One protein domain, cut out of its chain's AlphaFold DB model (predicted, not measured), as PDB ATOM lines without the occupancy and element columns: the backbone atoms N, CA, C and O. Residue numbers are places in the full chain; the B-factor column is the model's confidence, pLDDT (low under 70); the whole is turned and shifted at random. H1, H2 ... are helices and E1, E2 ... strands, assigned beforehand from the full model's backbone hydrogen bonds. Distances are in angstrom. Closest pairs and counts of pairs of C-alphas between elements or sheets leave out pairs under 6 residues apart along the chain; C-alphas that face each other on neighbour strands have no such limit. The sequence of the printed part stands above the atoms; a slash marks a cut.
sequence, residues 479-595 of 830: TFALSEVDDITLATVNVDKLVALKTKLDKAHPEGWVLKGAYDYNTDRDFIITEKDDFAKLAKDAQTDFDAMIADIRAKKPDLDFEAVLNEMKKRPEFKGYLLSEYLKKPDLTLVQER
ATOM      1  N   THR A 479      36.065  13.967 -41.380       96.69
ATOM      2  CA  THR A 479      35.394  15.035 -40.639       96.69
ATOM      3  C   THR A 479      36.088  16.358 -40.940       96.69
ATOM      4  O   THR A 479      37.319  16.426 -40.915       96.69
ATOM      5  N   PHE A 480      35.316  17.402 -41.214       96.12
ATOM      6  CA  PHE A 480      35.813  18.758 -41.463       96.12
ATOM      7  C   PHE A 480      34.789  19.798 -41.003       96.12
ATOM      8  O   PHE A 480      33.624  19.463 -40.759       96.12
ATOM      9  N   ALA A 481      35.217  21.054 -40.856       96.62
ATOM     10  CA  ALA A 481      34.292  22.144 -40.577       96.62
ATOM     11  C   ALA A 481      33.438  22.454 -41.814       96.62
ATOM     12  O   ALA A 481      33.898  22.331 -42.951       96.62
ATOM     13  N   LEU A 482      32.199  22.897 -41.612       95.94
ATOM     14  CA  LEU A 482      31.301  23.280 -42.699       95.94
ATOM     15  C   LEU A 482      31.909  24.400 -43.560       95.94
ATOM     16  O   LEU A 482      31.774  24.367 -44.783       95.94
ATOM     17  N   SER A 483      32.644  25.322 -42.932       94.88
ATOM     18  CA  SER A 483      33.374  26.406 -43.603       94.88
ATOM     19  C   SER A 483      34.477  25.936 -44.557       94.88
ATOM     20  O   SER A 483      34.925  26.709 -45.401       94.88
ATOM     21  N   GLU A 484      34.917  24.679 -44.461       94.94
ATOM     22  CA  GLU A 484      35.897  24.095 -45.384       94.94
ATOM     23  C   GLU A 484      35.258  23.564 -46.677       94.94
ATOM     24  O   GLU A 484      35.959  23.342 -47.664       94.94
ATOM     25  N   VAL A 485      33.936  23.358 -46.691       93.00
ATOM     26  CA  VAL A 485      33.189  22.952 -47.896       93.00
ATOM     27  C   VAL A 485      32.644  24.155 -48.639       93.00
ATOM     28  O   VAL A 485      32.626  24.173 -49.873       93.00
ATOM     29  N   ASP A 486      32.128  25.123 -47.887       90.00
ATOM     30  CA  ASP A 486      31.418  26.269 -48.429       90.00
ATOM     31  C   ASP A 486      31.517  27.467 -47.486       90.00
ATOM     32  O   ASP A 486      31.517  27.311 -46.267       90.00
ATOM     33  N   ASP A 487      31.516  28.677 -48.036       86.31
ATOM     34  CA  ASP A 487      31.512  29.933 -47.274       86.31
ATOM     35  C   ASP A 487      30.095  30.352 -46.836       86.31
ATOM     36  O   ASP A 487      29.828  31.513 -46.511       86.31
ATOM     37  N   ILE A 488      29.167  29.394 -46.823       85.81
ATOM     38  CA  ILE A 488      27.760  29.625 -46.533       85.81
ATOM     39  C   ILE A 488      27.555  29.999 -45.062       85.81
ATOM     40  O   ILE A 488      27.964  29.306 -44.132       85.81
ATOM     41  N   THR A 489      26.863  31.114 -44.857       84.75
ATOM     42  CA  THR A 489      26.479  31.629 -43.536       84.75
ATOM     43  C   THR A 489      24.979  31.867 -43.477       84.75
ATOM     44  O   THR A 489      24.343  32.055 -44.520       84.75
ATOM     45  N   LEU A 490      24.415  31.957 -42.267       81.44
ATOM     46  CA  LEU A 490      22.995  32.279 -42.079       81.44
ATOM     47  C   LEU A 490      22.578  33.572 -42.809       81.44
ATOM     48  O   LEU A 490      21.508  33.617 -43.398       81.44
ATOM     49  N   ALA A 491      23.434  34.600 -42.847       81.62
ATOM     50  CA  ALA A 491      23.136  35.867 -43.531       81.62
ATOM     51  C   ALA A 491      23.034  35.731 -45.060       81.62
ATOM     52  O   ALA A 491      22.420  36.552 -45.737       81.62
ATOM     53  N   THR A 492      23.670  34.702 -45.614       80.31
ATOM     54  CA  THR A 492      23.764  34.488 -47.059       80.31
ATOM     55  C   THR A 492      22.861  33.370 -47.555       80.31
ATOM     56  O   THR A 492      22.809  33.162 -48.769       80.31
ATOM     57  N   VAL A 493      22.211  32.635 -46.647       80.94
ATOM     58  CA  VAL A 493      21.523  31.382 -46.946       80.94
ATOM     59  C   VAL A 493      20.191  31.630 -47.653       80.94
ATOM     60  O   VAL A 493      19.380  32.453 -47.240       80.94
ATOM     61  N   ASN A 494      19.948  30.878 -48.720       86.50
ATOM     62  CA  ASN A 494      18.635  30.711 -49.331       86.50
ATOM     63  C   ASN A 494      18.472  29.240 -49.747       86.50
ATOM     64  O   ASN A 494      19.410  28.447 -49.613       86.50
ATOM     65  N   VAL A 495      17.283  28.870 -50.232       87.62
ATOM     66  CA  VAL A 495      16.988  27.488 -50.641       87.62
ATOM     67  C   VAL A 495      17.995  27.001 -51.689       87.62
ATOM     68  O   VAL A 495      18.577  25.934 -51.513       87.62
ATOM     69  N   ASP A 496      18.281  27.808 -52.713       89.00
ATOM     70  CA  ASP A 496      19.189  27.433 -53.806       89.00
ATOM     71  C   ASP A 496      20.617  27.159 -53.316       89.00
ATOM     72  O   ASP A 496      21.236  26.166 -53.698       89.00
ATOM     73  N   LYS A 497      21.138  27.996 -52.413       89.25
ATOM     74  CA  LYS A 497      22.464  27.810 -51.814       89.25
ATOM     75  C   LYS A 497      22.522  26.598 -50.893       89.25
ATOM     76  O   LYS A 497      23.549  25.933 -50.863       89.25
ATOM     77  N   LEU A 498      21.446  26.271 -50.177       89.06
ATOM     78  CA  LEU A 498      21.397  25.051 -49.364       89.06
ATOM     79  C   LEU A 498      21.321  23.786 -50.217       89.06
ATOM     80  O   LEU A 498      21.962  22.792 -49.887       89.06
ATOM     81  N   VAL A 499      20.596  23.828 -51.334       89.00
ATOM     82  CA  VAL A 499      20.592  22.742 -52.324       89.00
ATOM     83  C   VAL A 499      21.978  22.587 -52.957       89.00
ATOM     84  O   VAL A 499      22.472  21.465 -53.100       89.00
ATOM     85  N   ALA A 500      22.652  23.695 -53.279       91.31
ATOM     86  CA  ALA A 500      24.025  23.678 -53.779       91.31
ATOM     87  C   ALA A 500      25.008  23.114 -52.739       91.31
ATOM     88  O   ALA A 500      25.817  22.248 -53.077       91.31
ATOM     89  N   LEU A 501      24.896  23.533 -51.473       92.44
ATOM     90  CA  LEU A 501      25.674  22.988 -50.361       92.44
ATOM     91  C   LEU A 501      25.455  21.478 -50.240       92.44
ATOM     92  O   LEU A 501      26.424  20.724 -50.242       92.44
ATOM     93  N   LYS A 502      24.198  21.017 -50.195       93.50
ATOM     94  CA  LYS A 502      23.876  19.584 -50.143       93.50
ATOM     95  C   LYS A 502      24.517  18.837 -51.308       93.50
ATOM     96  O   LYS A 502      25.121  17.796 -51.095       93.50
ATOM     97  N   THR A 503      24.451  19.391 -52.516       93.69
ATOM     98  CA  THR A 503      25.060  18.787 -53.710       93.69
ATOM     99  C   THR A 503      26.581  18.660 -53.567       93.69
ATOM    100  O   THR A 503      27.149  17.622 -53.911       93.69
ATOM    101  N   LYS A 504      27.261  19.682 -53.024       95.31
ATOM    102  CA  LYS A 504      28.701  19.618 -52.713       95.31
ATOM    103  C   LYS A 504      29.000  18.542 -51.667       95.31
ATOM    104  O   LYS A 504      29.941  17.771 -51.851       95.31
ATOM    105  N   LEU A 505      28.192  18.466 -50.609       95.06
ATOM    106  CA  LEU A 505      28.349  17.481 -49.539       95.06
ATOM    107  C   LEU A 505      28.110  16.048 -50.033       95.06
ATOM    108  O   LEU A 505      28.923  15.172 -49.753       95.06
ATOM    109  N   ASP A 506      27.061  15.813 -50.823       95.06
ATOM    110  CA  ASP A 506      26.762  14.510 -51.432       95.06
ATOM    111  C   ASP A 506      27.887  14.075 -52.382       95.06
ATOM    112  O   ASP A 506      28.281  12.912 -52.403       95.06
ATOM    113  N   LYS A 507      28.474  15.019 -53.129       94.56
ATOM    114  CA  LYS A 507      29.645  14.746 -53.974       94.56
ATOM    115  C   LYS A 507      30.890  14.397 -53.149       94.56
ATOM    116  O   LYS A 507      31.664  13.537 -53.559       94.56
ATOM    117  N   ALA A 508      31.110  15.067 -52.016       92.31
ATOM    118  CA  ALA A 508      32.242  14.798 -51.125       92.31
ATOM    119  C   ALA A 508      32.084  13.475 -50.341       92.31
ATOM    120  O   ALA A 508      33.079  12.811 -50.018       92.31
ATOM    121  N   HIS A 509      30.834  13.086 -50.075       94.62
ATOM    122  CA  HIS A 509      30.441  11.910 -49.303       94.62
ATOM    123  C   HIS A 509      29.302  11.148 -49.994       94.62
ATOM    124  O   HIS A 509      28.142  11.288 -49.599       94.62
ATOM    125  N   PRO A 510      29.618  10.315 -51.000       93.19
ATOM    126  CA  PRO A 510      28.603   9.576 -51.755       93.19
ATOM    127  C   PRO A 510      27.819   8.569 -50.897       93.19
ATOM    128  O   PRO A 510      26.645   8.336 -51.155       93.19
ATOM    129  N   GLU A 511      28.431   8.040 -49.831       91.44
ATOM    130  CA  GLU A 511      27.782   7.160 -48.835       91.44
ATOM    131  C   GLU A 511      26.977   7.940 -47.772       91.44
ATOM    132  O   GLU A 511      26.402   7.386 -46.831       91.44
ATOM    133  N   GLY A 512      26.951   9.262 -47.921       95.56
ATOM    134  CA  GLY A 512      26.232  10.204 -47.097       95.56
ATOM    135  C   GLY A 512      27.039  10.822 -45.960       95.56
ATOM    136  O   GLY A 512      28.176  10.460 -45.666       95.56
ATOM    137  N   TRP A 513      26.426  11.812 -45.317       95.94
ATOM    138  CA  TRP A 513      27.065  12.664 -44.319       95.94
ATOM    139  C   TRP A 513      26.077  13.078 -43.219       95.94
ATOM    140  O   TRP A 513      24.853  12.945 -43.358       95.94
ATOM    141  N   VAL A 514      26.635  13.554 -42.107       95.19
ATOM    142  CA  VAL A 514      25.932  14.047 -40.917       95.19
ATOM    143  C   VAL A 514      26.448  15.446 -40.573       95.19
ATOM    144  O   VAL A 514      27.661  15.653 -40.559       95.19
ATOM    145  N   LEU A 515      25.543  16.385 -40.275       94.94
ATOM    146  CA  LEU A 515      25.882  17.684 -39.683       94.94
ATOM    147  C   LEU A 515      25.619  17.680 -38.176       94.94
ATOM    148  O   LEU A 515      24.517  17.325 -37.739       94.94
ATOM    149  N   LYS A 516      26.619  18.104 -37.399       93.88
ATOM    150  CA  LYS A 516      26.554  18.221 -35.933       93.88
ATOM    151  C   LYS A 516      27.438  19.352 -35.406       93.88
ATOM    152  O   LYS A 516      28.335  19.804 -36.114       93.88
ATOM    153  N   GLY A 517      27.223  19.801 -34.174       93.00
ATOM    154  CA  GLY A 517      28.105  20.779 -33.537       93.00
ATOM    155  C   GLY A 517      29.461  20.180 -33.144       93.00
ATOM    156  O   GLY A 517      29.571  18.998 -32.822       93.00
ATOM    157  N   ALA A 518      30.508  21.006 -33.117       92.69
ATOM    158  CA  ALA A 518      31.833  20.613 -32.631       92.69
ATOM    159  C   ALA A 518      31.884  20.379 -31.106       92.69
ATOM    160  O   ALA A 518      32.799  19.709 -30.642       92.69
ATOM    161  N   TYR A 519      30.905  20.901 -30.352       87.62
ATOM    162  CA  TYR A 519      30.775  20.803 -28.886       87.62
ATOM    163  C   TYR A 519      29.408  20.252 -28.453       87.62
ATOM    164  O   TYR A 519      28.846  20.693 -27.453       87.62
ATOM    165  N   ASP A 520      28.798  19.375 -29.247       75.69
ATOM    166  CA  ASP A 520      27.445  18.889 -28.962       75.69
ATOM    167  C   ASP A 520      27.405  18.097 -27.642       75.69
ATOM    168  O   ASP A 520      27.877  16.964 -27.575       75.69
ATOM    169  N   TYR A 521      26.852  18.701 -26.582       58.44
ATOM    170  CA  TYR A 521      26.858  18.114 -25.238       58.44
ATOM    171  C   TYR A 521      25.670  17.197 -24.926       58.44
ATOM    172  O   TYR A 521      25.727  16.555 -23.887       58.44
ATOM    173  N   ASN A 522      24.602  17.124 -25.739       51.28
ATOM    174  CA  ASN A 522      23.394  16.341 -25.382       51.28
ATOM    175  C   ASN A 522      22.342  16.196 -26.516       51.28
ATOM    176  O   ASN A 522      21.129  16.155 -26.271       51.28
ATOM    177  N   THR A 523      22.750  16.124 -27.783       54.44
ATOM    178  CA  THR A 523      21.815  15.999 -28.923       54.44
ATOM    179  C   THR A 523      21.941  14.653 -29.635       54.44
ATOM    180  O   THR A 523      21.863  14.581 -30.855       54.44
ATOM    181  N   ASP A 524      22.054  13.557 -28.873       54.31
ATOM    182  CA  ASP A 524      22.299  12.174 -29.339       54.31
ATOM    183  C   ASP A 524      21.414  11.653 -30.501       54.31
ATOM    184  O   ASP A 524      21.621  10.533 -30.974       54.31
ATOM    185  N   ARG A 525      20.389  12.387 -30.958       62.53
ATOM    186  CA  ARG A 525      19.477  11.952 -32.029       62.53
ATOM    187  C   ARG A 525      19.054  13.012 -33.040       62.53
ATOM    188  O   ARG A 525      18.453  12.631 -34.045       62.53
ATOM    189  N   ASP A 526      19.366  14.286 -32.827       77.81
ATOM    190  CA  ASP A 526      18.759  15.368 -33.610       77.81
ATOM    191  C   ASP A 526      19.687  15.912 -34.707       77.81
ATOM    192  O   ASP A 526      19.572  17.053 -35.129       77.81
ATOM    193  N   PHE A 527      20.596  15.089 -35.224       86.38
ATOM    194  CA  PHE A 527      21.466  15.494 -36.328       86.38
ATOM    195  C   PHE A 527      20.697  15.713 -37.638       86.38
ATOM    196  O   PHE A 527      19.629  15.127 -37.872       86.38
ATOM    197  N   ILE A 528      21.295  16.504 -38.531       84.75
ATOM    198  CA  ILE A 528      20.849  16.595 -39.923       84.75
ATOM    199  C   ILE A 528      21.601  15.533 -40.726       84.75
ATOM    200  O   ILE A 528      22.832  15.494 -40.720       84.75
ATOM    201  N   ILE A 529      20.858  14.654 -41.388       89.56
ATOM    202  CA  ILE A 529      21.362  13.455 -42.059       89.56
ATOM    203  C   ILE A 529      20.883  13.471 -43.509       89.56
ATOM    204  O   ILE A 529      19.679  13.528 -43.760       89.56
ATOM    205  N   THR A 530      21.814  13.340 -44.458       90.88
ATOM    206  CA  THR A 530      21.545  13.551 -45.895       90.88
ATOM    207  C   THR A 530      20.349  12.774 -46.472       90.88
ATOM    208  O   THR A 530      19.596  13.320 -47.272       90.88
ATOM    209  N   GLU A 531      20.133  11.520 -46.057       86.69
ATOM    210  CA  GLU A 531      19.052  10.664 -46.583       86.69
ATOM    211  C   GLU A 531      17.702  10.875 -45.894       86.69
ATOM    212  O   GLU A 531      16.668  10.473 -46.421       86.69
ATOM    213  N   LYS A 532      17.708  11.421 -44.675       88.69
ATOM    214  CA  LYS A 532      16.503  11.507 -43.840       88.69
ATOM    215  C   LYS A 532      15.860  12.879 -43.883       88.69
ATOM    216  O   LYS A 532      14.663  12.986 -43.637       88.69
ATOM    217  N   ASP A 533      16.660  13.904 -44.144       90.12
ATOM    218  CA  ASP A 533      16.245  15.285 -43.988       90.12
ATOM    219  C   ASP A 533      16.133  15.990 -45.339       90.12
ATOM    220  O   ASP A 533      17.083  16.062 -46.119       90.12
ATOM    221  N   ASP A 534      14.947  16.534 -45.599       91.31
ATOM    222  CA  ASP A 534      14.662  17.328 -46.790       91.31
ATOM    223  C   ASP A 534      15.233  18.744 -46.627       91.31
ATOM    224  O   ASP A 534      14.709  19.562 -45.869       91.31
ATOM    225  N   PHE A 535      16.305  19.046 -47.361       87.75
ATOM    226  CA  PHE A 535      16.992  20.338 -47.300       87.75
ATOM    227  C   PHE A 535      16.145  21.516 -47.771       87.75
ATOM    228  O   PHE A 535      16.323  22.617 -47.254       87.75
ATOM    229  N   ALA A 536      15.221  21.311 -48.713       87.81
ATOM    230  CA  ALA A 536      14.333  22.382 -49.154       87.81
ATOM    231  C   ALA A 536      13.357  22.751 -48.031       87.81
ATOM    232  O   ALA A 536      13.123  23.932 -47.762       87.81
ATOM    233  N   LYS A 537      12.850  21.742 -47.315       92.50
ATOM    234  CA  LYS A 537      12.036  21.955 -46.118       92.50
ATOM    235  C   LYS A 537      12.848  22.597 -44.990       92.50
ATOM    236  O   LYS A 537      12.415  23.606 -44.447       92.50
ATOM    237  N   LEU A 538      14.033  22.070 -44.674       90.75
ATOM    238  CA  LEU A 538      14.887  22.630 -43.620       90.75
ATOM    239  C   LEU A 538      15.281  24.080 -43.900       90.75
ATOM    240  O   LEU A 538      15.317  24.882 -42.975       90.75
ATOM    241  N   ALA A 539      15.544  24.427 -45.163       85.81
ATOM    242  CA  ALA A 539      15.830  25.794 -45.578       85.81
ATOM    243  C   ALA A 539      14.680  26.748 -45.243       85.81
ATOM    244  O   ALA A 539      14.918  27.863 -44.785       85.81
ATOM    245  N   LYS A 540      13.438  26.299 -45.458       88.25
ATOM    246  CA  LYS A 540      12.237  27.055 -45.102       88.25
ATOM    247  C   LYS A 540      12.085  27.159 -43.585       88.25
ATOM    248  O   LYS A 540      11.890  28.256 -43.075       88.25
ATOM    249  N   ASP A 541      12.222  26.043 -42.876       91.81
ATOM    250  CA  ASP A 541      12.069  25.995 -41.421       91.81
ATOM    251  C   ASP A 541      13.159  26.816 -40.709       91.81
ATOM    252  O   ASP A 541      12.888  27.431 -39.683       91.81
ATOM    253  N   ALA A 542      14.370  26.906 -41.268       87.25
ATOM    254  CA  ALA A 542      15.472  27.711 -40.734       87.25
ATOM    255  C   ALA A 542      15.211  29.229 -40.761       87.25
ATOM    256  O   ALA A 542      15.918  29.970 -40.084       87.25
ATOM    257  N   GLN A 543      14.202  29.690 -41.511       85.75
ATOM    258  CA  GLN A 543      13.742  31.086 -41.519       85.75
ATOM    259  C   GLN A 543      12.686  31.368 -40.438       85.75
ATOM    260  O   GLN A 543      12.161  32.478 -40.365       85.75
ATOM    261  N   THR A 544      12.333  30.371 -39.622       90.81
ATOM    262  CA  THR A 544      11.413  30.562 -38.497       90.81
ATOM    263  C   THR A 544      12.018  31.523 -37.477       90.81
ATOM    264  O   THR A 544      13.206  31.454 -37.163       90.81
ATOM    265  N   ASP A 545      11.182  32.391 -36.909       92.94
ATOM    266  CA  ASP A 545      11.560  33.227 -35.772       92.94
ATOM    267  C   ASP A 545      11.641  32.371 -34.495       92.94
ATOM    268  O   ASP A 545      10.669  32.181 -33.754       92.94
ATOM    269  N   PHE A 546      12.811  31.770 -34.275       92.50
ATOM    270  CA  PHE A 546      13.051  30.910 -33.119       92.50
ATOM    271  C   PHE A 546      13.107  31.681 -31.802       92.50
ATOM    272  O   PHE A 546      12.810  31.097 -30.761       92.50
ATOM    273  N   ASP A 547      13.398  32.983 -31.830       92.19
ATOM    274  CA  ASP A 547      13.353  33.820 -30.633       92.19
ATOM    275  C   ASP A 547      11.900  34.013 -30.185       92.19
ATOM    276  O   ASP A 547      11.585  33.808 -29.009       92.19
ATOM    277  N   ALA A 548      10.983  34.280 -31.122       94.38
ATOM    278  CA  ALA A 548       9.548  34.293 -30.842       94.38
ATOM    279  C   ALA A 548       9.039  32.922 -30.365       94.38
ATOM    280  O   ALA A 548       8.215  32.845 -29.453       94.38
ATOM    281  N   MET A 549       9.555  31.825 -30.930       94.25
ATOM    282  CA  MET A 549       9.224  30.467 -30.488       94.25
ATOM    283  C   MET A 549       9.687  30.187 -29.051       94.25
ATOM    284  O   MET A 549       8.922  29.641 -28.253       94.25
ATOM    285  N   ILE A 550      10.923  30.556 -28.711       93.25
ATOM    286  CA  ILE A 550      11.476  30.424 -27.358       93.25
ATOM    287  C   ILE A 550      10.683  31.299 -26.384       93.25
ATOM    288  O   ILE A 550      10.338  30.838 -25.293       93.25
ATOM    289  N   ALA A 551      10.350  32.531 -26.779       94.81
ATOM    290  CA  ALA A 551       9.528  33.438 -25.987       94.81
ATOM    291  C   ALA A 551       8.126  32.861 -25.734       94.81
ATOM    292  O   ALA A 551       7.658  32.905 -24.601       94.81
ATOM    293  N   ASP A 552       7.488  32.247 -26.735       96.06
ATOM    294  CA  ASP A 552       6.200  31.553 -26.594       96.06
ATOM    295  C   ASP A 552       6.283  30.369 -25.615       96.06
ATOM    296  O   ASP A 552       5.421  30.215 -24.746       96.06
ATOM    297  N   ILE A 553       7.335  29.546 -25.707       95.88
ATOM    298  CA  ILE A 553       7.554  28.427 -24.774       95.88
ATOM    299  C   ILE A 553       7.724  28.953 -23.346       95.88
ATOM    300  O   ILE A 553       7.067  28.446 -22.436       95.88
ATOM    301  N   ARG A 554       8.553  29.985 -23.151       95.94
ATOM    302  CA  ARG A 554       8.786  30.605 -21.837       95.94
ATOM    303  C   ARG A 554       7.543  31.308 -21.299       95.94
ATOM    304  O   ARG A 554       7.271  31.209 -20.112       95.94
ATOM    305  N   ALA A 555       6.744  31.954 -22.145       96.50
ATOM    306  CA  ALA A 555       5.485  32.570 -21.730       96.50
ATOM    307  C   ALA A 555       4.477  31.524 -21.228       96.50
ATOM    308  O   ALA A 555       3.765  31.760 -20.256       96.50
ATOM    309  N   LYS A 556       4.440  30.345 -21.861       96.88
ATOM    310  CA  LYS A 556       3.588  29.221 -21.443       96.88
ATOM    311  C   LYS A 556       4.148  28.457 -20.243       96.88
ATOM    312  O   LYS A 556       3.377  27.833 -19.518       96.88
ATOM    313  N   LYS A 557       5.472  28.445 -20.075       96.56
ATOM    314  CA  LYS A 557       6.191  27.681 -19.048       96.56
ATOM    315  C   LYS A 557       7.382  28.501 -18.505       96.56
ATOM    316  O   LYS A 557       8.521  28.247 -18.902       96.56
ATOM    317  N   PRO A 558       7.136  29.488 -17.624       94.12
ATOM    318  CA  PRO A 558       8.149  30.468 -17.211       94.12
ATOM    319  C   PRO A 558       9.292  29.878 -16.381       94.12
ATOM    320  O   PRO A 558      10.393  30.422 -16.406       94.12
ATOM    321  N   ASP A 559       9.054  28.750 -15.710       94.19
ATOM    322  CA  ASP A 559      10.032  28.110 -14.821       94.19
ATOM    323  C   ASP A 559      10.997  27.156 -15.547       94.19
ATOM    324  O   ASP A 559      11.830  26.516 -14.907       94.19
ATOM    325  N   LEU A 560      10.885  27.013 -16.875       90.94
ATOM    326  CA  LEU A 560      11.794  26.150 -17.627       90.94
ATOM    327  C   LEU A 560      13.179  26.782 -17.763       90.94
ATOM    328  O   LEU A 560      13.331  27.912 -18.238       90.94
ATOM    329  N   ASP A 561      14.201  25.997 -17.436       88.56
ATOM    330  CA  ASP A 561      15.568  26.290 -17.839       88.56
ATOM    331  C   ASP A 561      15.764  26.110 -19.359       88.56
ATOM    332  O   ASP A 561      14.856  25.752 -20.116       88.56
ATOM    333  N   PHE A 562      16.974  26.399 -19.835       84.06
ATOM    334  CA  PHE A 562      17.293  26.318 -21.258       84.06
ATOM    335  C   PHE A 562      17.162  24.896 -21.832       84.06
ATOM    336  O   PHE A 562      16.657  24.744 -22.946       84.06
ATOM    337  N   GLU A 563      17.570  23.859 -21.094       83.12
ATOM    338  CA  GLU A 563      17.482  22.475 -21.574       83.12
ATOM    339  C   GLU A 563      16.027  22.028 -21.714       83.12
ATOM    340  O   GLU A 563      15.648  21.404 -22.709       83.12
ATOM    341  N   ALA A 564      15.178  22.390 -20.754       88.06
ATOM    342  CA  ALA A 564      13.758  22.094 -20.811       88.06
ATOM    343  C   ALA A 564      13.053  22.867 -21.939       88.06
ATOM    344  O   ALA A 564      12.207  22.290 -22.628       88.06
ATOM    345  N   VAL A 565      13.436  24.124 -22.199       90.06
ATOM    346  CA  VAL A 565      12.972  24.868 -23.384       90.06
ATOM    347  C   VAL A 565      13.383  24.148 -24.669       90.06
ATOM    348  O   VAL A 565      12.539  23.931 -25.541       90.06
ATOM    349  N   LEU A 566      14.642  23.712 -24.776       87.88
ATOM    350  CA  LEU A 566      15.136  22.977 -25.941       87.88
ATOM    351  C   LEU A 566      14.372  21.656 -26.143       87.88
ATOM    352  O   LEU A 566      14.030  21.301 -27.269       87.88
ATOM    353  N   ASN A 567      14.030  20.953 -25.061       89.69
ATOM    354  CA  ASN A 567      13.211  19.739 -25.112       89.69
ATOM    355  C   ASN A 567      11.770  19.997 -25.578       89.69
ATOM    356  O   ASN A 567      11.176  19.131 -26.222       89.69
ATOM    357  N   GLU A 568      11.193  21.165 -25.294       92.81
ATOM    358  CA  GLU A 568       9.915  21.572 -25.890       92.81
ATOM    359  C   GLU A 568      10.067  21.937 -27.370       92.81
ATOM    360  O   GLU A 568       9.209  21.568 -28.175       92.81
ATOM    361  N   MET A 569      11.167  22.593 -27.757       91.88
ATOM    362  CA  MET A 569      11.459  22.880 -29.164       91.88
ATOM    363  C   MET A 569      11.597  21.596 -29.985       91.88
ATOM    364  O   MET A 569      11.000  21.514 -31.052       91.88
ATOM    365  N   LYS A 570      12.278  20.563 -29.467       90.69
ATOM    366  CA  LYS A 570      12.444  19.243 -30.115       90.69
ATOM    367  C   LYS A 570      11.134  18.572 -30.534       90.69
ATOM    368  O   LYS A 570      11.132  17.729 -31.426       90.69
ATOM    369  N   LYS A 571      10.011  18.919 -29.899       92.12
ATOM    370  CA  LYS A 571       8.682  18.381 -30.238       92.12
ATOM    371  C   LYS A 571       8.070  19.046 -31.472       92.12
ATOM    372  O   LYS A 571       7.067  18.554 -31.985       92.12
ATOM    373  N   ARG A 572       8.626  20.173 -31.920       91.81
ATOM    374  CA  ARG A 572       8.123  20.951 -33.050       91.81
ATOM    375  C   ARG A 572       8.778  20.495 -34.362       91.81
ATOM    376  O   ARG A 572       9.972  20.194 -34.370       91.81
ATOM    377  N   PRO A 573       8.030  20.444 -35.480       89.56
ATOM    378  CA  PRO A 573       8.569  19.999 -36.764       89.56
ATOM    379  C   PRO A 573       9.693  20.899 -37.303       89.56
ATOM    380  O   PRO A 573      10.539  20.409 -38.047       89.56
ATOM    381  N   GLU A 574       9.738  22.171 -36.898       92.94
ATOM    382  CA  GLU A 574      10.728  23.168 -37.324       92.94
ATOM    383  C   GLU A 574      12.073  23.043 -36.586       92.94
ATOM    384  O   GLU A 574      13.032  23.732 -36.930       92.94
ATOM    385  N   PHE A 575      12.186  22.171 -35.575       91.56
ATOM    386  CA  PHE A 575      13.389  22.076 -34.739       91.56
ATOM    387  C   PHE A 575      14.663  21.770 -35.532       91.56
ATOM    388  O   PHE A 575      15.730  22.308 -35.245       91.56
ATOM    389  N   LYS A 576      14.578  20.946 -36.579       91.75
ATOM    390  CA  LYS A 576      15.744  20.708 -37.439       91.75
ATOM    391  C   LYS A 576      16.120  21.933 -38.277       91.75
ATOM    392  O   LYS A 576      17.297  22.111 -38.579       91.75
ATOM    393  N   GLY A 577      15.154  22.792 -38.608       92.56
ATOM    394  CA  GLY A 577      15.416  24.116 -39.174       92.56
ATOM    395  C   GLY A 577      16.168  25.010 -38.187       92.56
ATOM    396  O   GLY A 577      17.131  25.666 -38.578       92.56
ATOM    397  N   TYR A 578      15.810  24.962 -36.897       91.75
ATOM    398  CA  TYR A 578      16.556  25.647 -35.832       91.75
ATOM    399  C   TYR A 578      18.003  25.169 -35.780       91.75
ATOM    400  O   TYR A 578      18.915  25.988 -35.868       91.75
ATOM    401  N   LEU A 579      18.222  23.853 -35.722       91.44
ATOM    402  CA  LEU A 579      19.570  23.285 -35.703       91.44
ATOM    403  C   LEU A 579      20.381  23.679 -36.936       91.44
ATOM    404  O   LEU A 579      21.526  24.099 -36.795       91.44
ATOM    405  N   LEU A 580      19.784  23.620 -38.132       92.94
ATOM    406  CA  LEU A 580      20.443  24.093 -39.347       92.94
ATOM    407  C   LEU A 580      20.829  25.572 -39.224       92.94
ATOM    408  O   LEU A 580      21.945  25.943 -39.576       92.94
ATOM    409  N   SER A 581      19.936  26.416 -38.700       90.56
ATOM    410  CA  SER A 581      20.220  27.837 -38.500       90.56
ATOM    411  C   SER A 581      21.379  28.059 -37.521       90.56
ATOM    412  O   SER A 581      22.264  28.863 -37.808       90.56
ATOM    413  N   GLU A 582      21.439  27.307 -36.417       91.38
ATOM    414  CA  GLU A 582      22.532  27.378 -35.441       91.38
ATOM    415  C   GLU A 582      23.862  26.927 -36.048       91.38
ATOM    416  O   GLU A 582      24.891  27.581 -35.852       91.38
ATOM    417  N   TYR A 583      23.840  25.869 -36.856       93.31
ATOM    418  CA  TYR A 583      25.014  25.403 -37.584       93.31
ATOM    419  C   TYR A 583      25.536  26.465 -38.566       93.31
ATOM    420  O   TYR A 583      26.723  26.798 -38.583       93.31
ATOM    421  N   LEU A 584      24.641  27.102 -39.322       92.00
ATOM    422  CA  LEU A 584      24.996  28.159 -40.277       92.00
ATOM    423  C   LEU A 584      25.440  29.475 -39.621       92.00
ATOM    424  O   LEU A 584      26.098  30.287 -40.274       92.00
ATOM    425  N   LYS A 585      25.095  29.719 -38.348       92.38
ATOM    426  CA  LYS A 585      25.638  30.850 -37.570       92.38
ATOM    427  C   LYS A 585      27.111  30.640 -37.221       92.38
ATOM    428  O   LYS A 585      27.831  31.617 -37.036       92.38
ATOM    429  N   LYS A 586      27.555  29.384 -37.102       93.31
ATOM    430  CA  LYS A 586      28.909  29.012 -36.672       93.31
ATOM    431  C   LYS A 586      29.473  27.900 -37.568       93.31
ATOM    432  O   LYS A 586      29.708  26.790 -37.083       93.31
ATOM    433  N   PRO A 587      29.721  28.168 -38.863       94.62
ATOM    434  CA  PRO A 587      30.182  27.141 -39.797       94.62
ATOM    435  C   PRO A 587      31.555  26.558 -39.414       94.62
ATOM    436  O   PRO A 587      31.773  25.366 -39.604       94.62
ATOM    437  N   ASP A 588      32.434  27.340 -38.775       94.12
ATOM    438  CA  ASP A 588      33.722  26.861 -38.229       94.12
ATOM    439  C   ASP A 588      33.567  25.881 -37.043       94.12
ATOM    440  O   ASP A 588      34.497  25.154 -36.699       94.12
ATOM    441  N   LEU A 589      32.394  25.858 -36.398       93.56
ATOM    442  CA  LEU A 589      32.049  24.949 -35.296       93.56
ATOM    443  C   LEU A 589      30.970  23.938 -35.677       93.56
ATOM    444  O   LEU A 589      30.453  23.230 -34.812       93.56
ATOM    445  N   THR A 590      30.616  23.878 -36.955       94.88
ATOM    446  CA  THR A 590      29.717  22.862 -37.482       94.88
ATOM    447  C   THR A 590      30.549  21.832 -38.194       94.88
ATOM    448  O   THR A 590      31.322  22.153 -39.087       94.88
ATOM    449  N   LEU A 591      30.371  20.583 -37.809       95.44
ATOM    450  CA  LEU A 591      31.042  19.456 -38.407       95.44
ATOM    451  C   LEU A 591      30.188  18.845 -39.490       95.44
ATOM    452  O   LEU A 591      29.021  18.540 -39.264       95.44
ATOM    453  N   VAL A 592      30.822  18.577 -40.621       96.75
ATOM    454  CA  VAL A 592      30.365  17.576 -41.573       96.75
ATOM    455  C   VAL A 592      31.181  16.322 -41.300       96.75
ATOM    456  O   VAL A 592      32.412  16.353 -41.332       96.75
ATOM    457  N   GLN A 593      30.495  15.221 -41.025       96.38
ATOM    458  CA  GLN A 593      31.115  13.925 -40.798       96.38
ATOM    459  C   GLN A 593      30.569  12.902 -41.790       96.38
ATOM    460  O   GLN A 593      29.357  12.797 -41.987       96.38
ATOM    461  N   GLU A 594      31.465  12.130 -42.397       96.38
ATOM    462  CA  GLU A 594      31.116  10.989 -43.239       96.38
ATOM    463  C   GLU A 594      30.237  10.000 -42.475       96.38
ATOM    464  O   GLU A 594      30.529   9.612 -41.338       96.38
ATOM    465  N   ARG A 595      29.140   9.581 -43.103       93.88
ATOM    466  CA  ARG A 595      28.214   8.645 -42.490       93.88
ATOM    467  C   ARG A 595      28.764   7.229 -42.591       93.88
ATOM    468  O   ARG A 595      29.063   6.729 -43.668       93.88
TER     469      ARG A 595
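What this domain is: This is residues 479 to 595 of the 830 residues of an uncharacterized protein of Bdellovibrionales bacterium GWB1_55_8 (UniProt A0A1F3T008). Look for an elongated domain with a small three-stranded sheet, E1, E3 and E2, at one end, H5 in the middle, and H3 and H4 at the far end, where they meet about perpendicular. H1 and H2 lie on one side: H1 grazes the sheet and touches H2, and H2 crosses H5. The 117 printed residues hold five named helices and three named strands in the order E1 H1 E2 H2 H3 H4 H5 E3; the sheet order is E1, E3, E2, antiparallel throughout, and the class is mixed, helices and strands. The whole is compact, with a radius of gyration of the C-alphas of 14.4 A and spans of 45 by 27 by 24 A.

Where its parts are: Find C-alpha 479 at (35.394, 15.035, -40.639), where E1 begins; it covers residues 479 to 481. E3, residues 590 to 594, runs 13.3 A to C-alpha 594 at (31.116, 10.989, -43.239). E2, residues 513 to 517, runs 13.5 A. H1, residues 495 to 508, is the longest helix at 19.8 A. H5, residues 575 to 585, runs 15.3 A, and H2, residues 535 to 541, runs 9.5 A. Look for H3 at residues 546 to 556, 15.1 A, from C-alpha 546 at (13.051, 30.910, -33.119), and for H4 at residues 562 to 569, 10.4 A.

How they stand to each other: Start at E3, the inner strand. Beside E1 it is antiparallel, with N 592 and O 480 2.9 A apart, within hydrogen-bond range. Beside E2 it is antiparallel too, with N 514 and O 593 at 2.8 A. E1, H1 and E2 make a split strand-helix-strand unit, two strands running the same way with E3 between them, and its crossover is right-handed. H1 only grazes the sheet, with residues 502 to 508, and H5 with residues 579 to 584. H1 touches H2 at a steep tilt of 40 degrees, opposite ways, closest at the C-alphas of Val 495 and Ala 539, 5.5 A. H2 touches H5 about perpendicular, at 85 degrees; the C-alphas of Asp 541 and Gly 577 are closest, 4.4 A. Farther out, H3 touches H4 about perpendicular, at 80 degrees, closest at the C-alphas of Ile 553 and Val 565, 6.6 A. H4 and H5 are close but not clearly touching, the C-alphas of Met 569 and Phe 575 being closest at 6.0 A. In H1, H2, H3, H4 and H5 every O i to N i+4 pair is within hydrogen-bond range.

The domain as a whole: The C-alphas of Lys 507 and Asp 559, the two farthest apart, are 45.8 A from each other. The printed part has no cut. The links E1 to H1 and E2 to H2 are long; in the second, residues 528 to 529 pair antiparallel with residues 514 to 515 of E2. The mean pLDDT of the printed part is 89.7, and residues 521 to 525 are under 70.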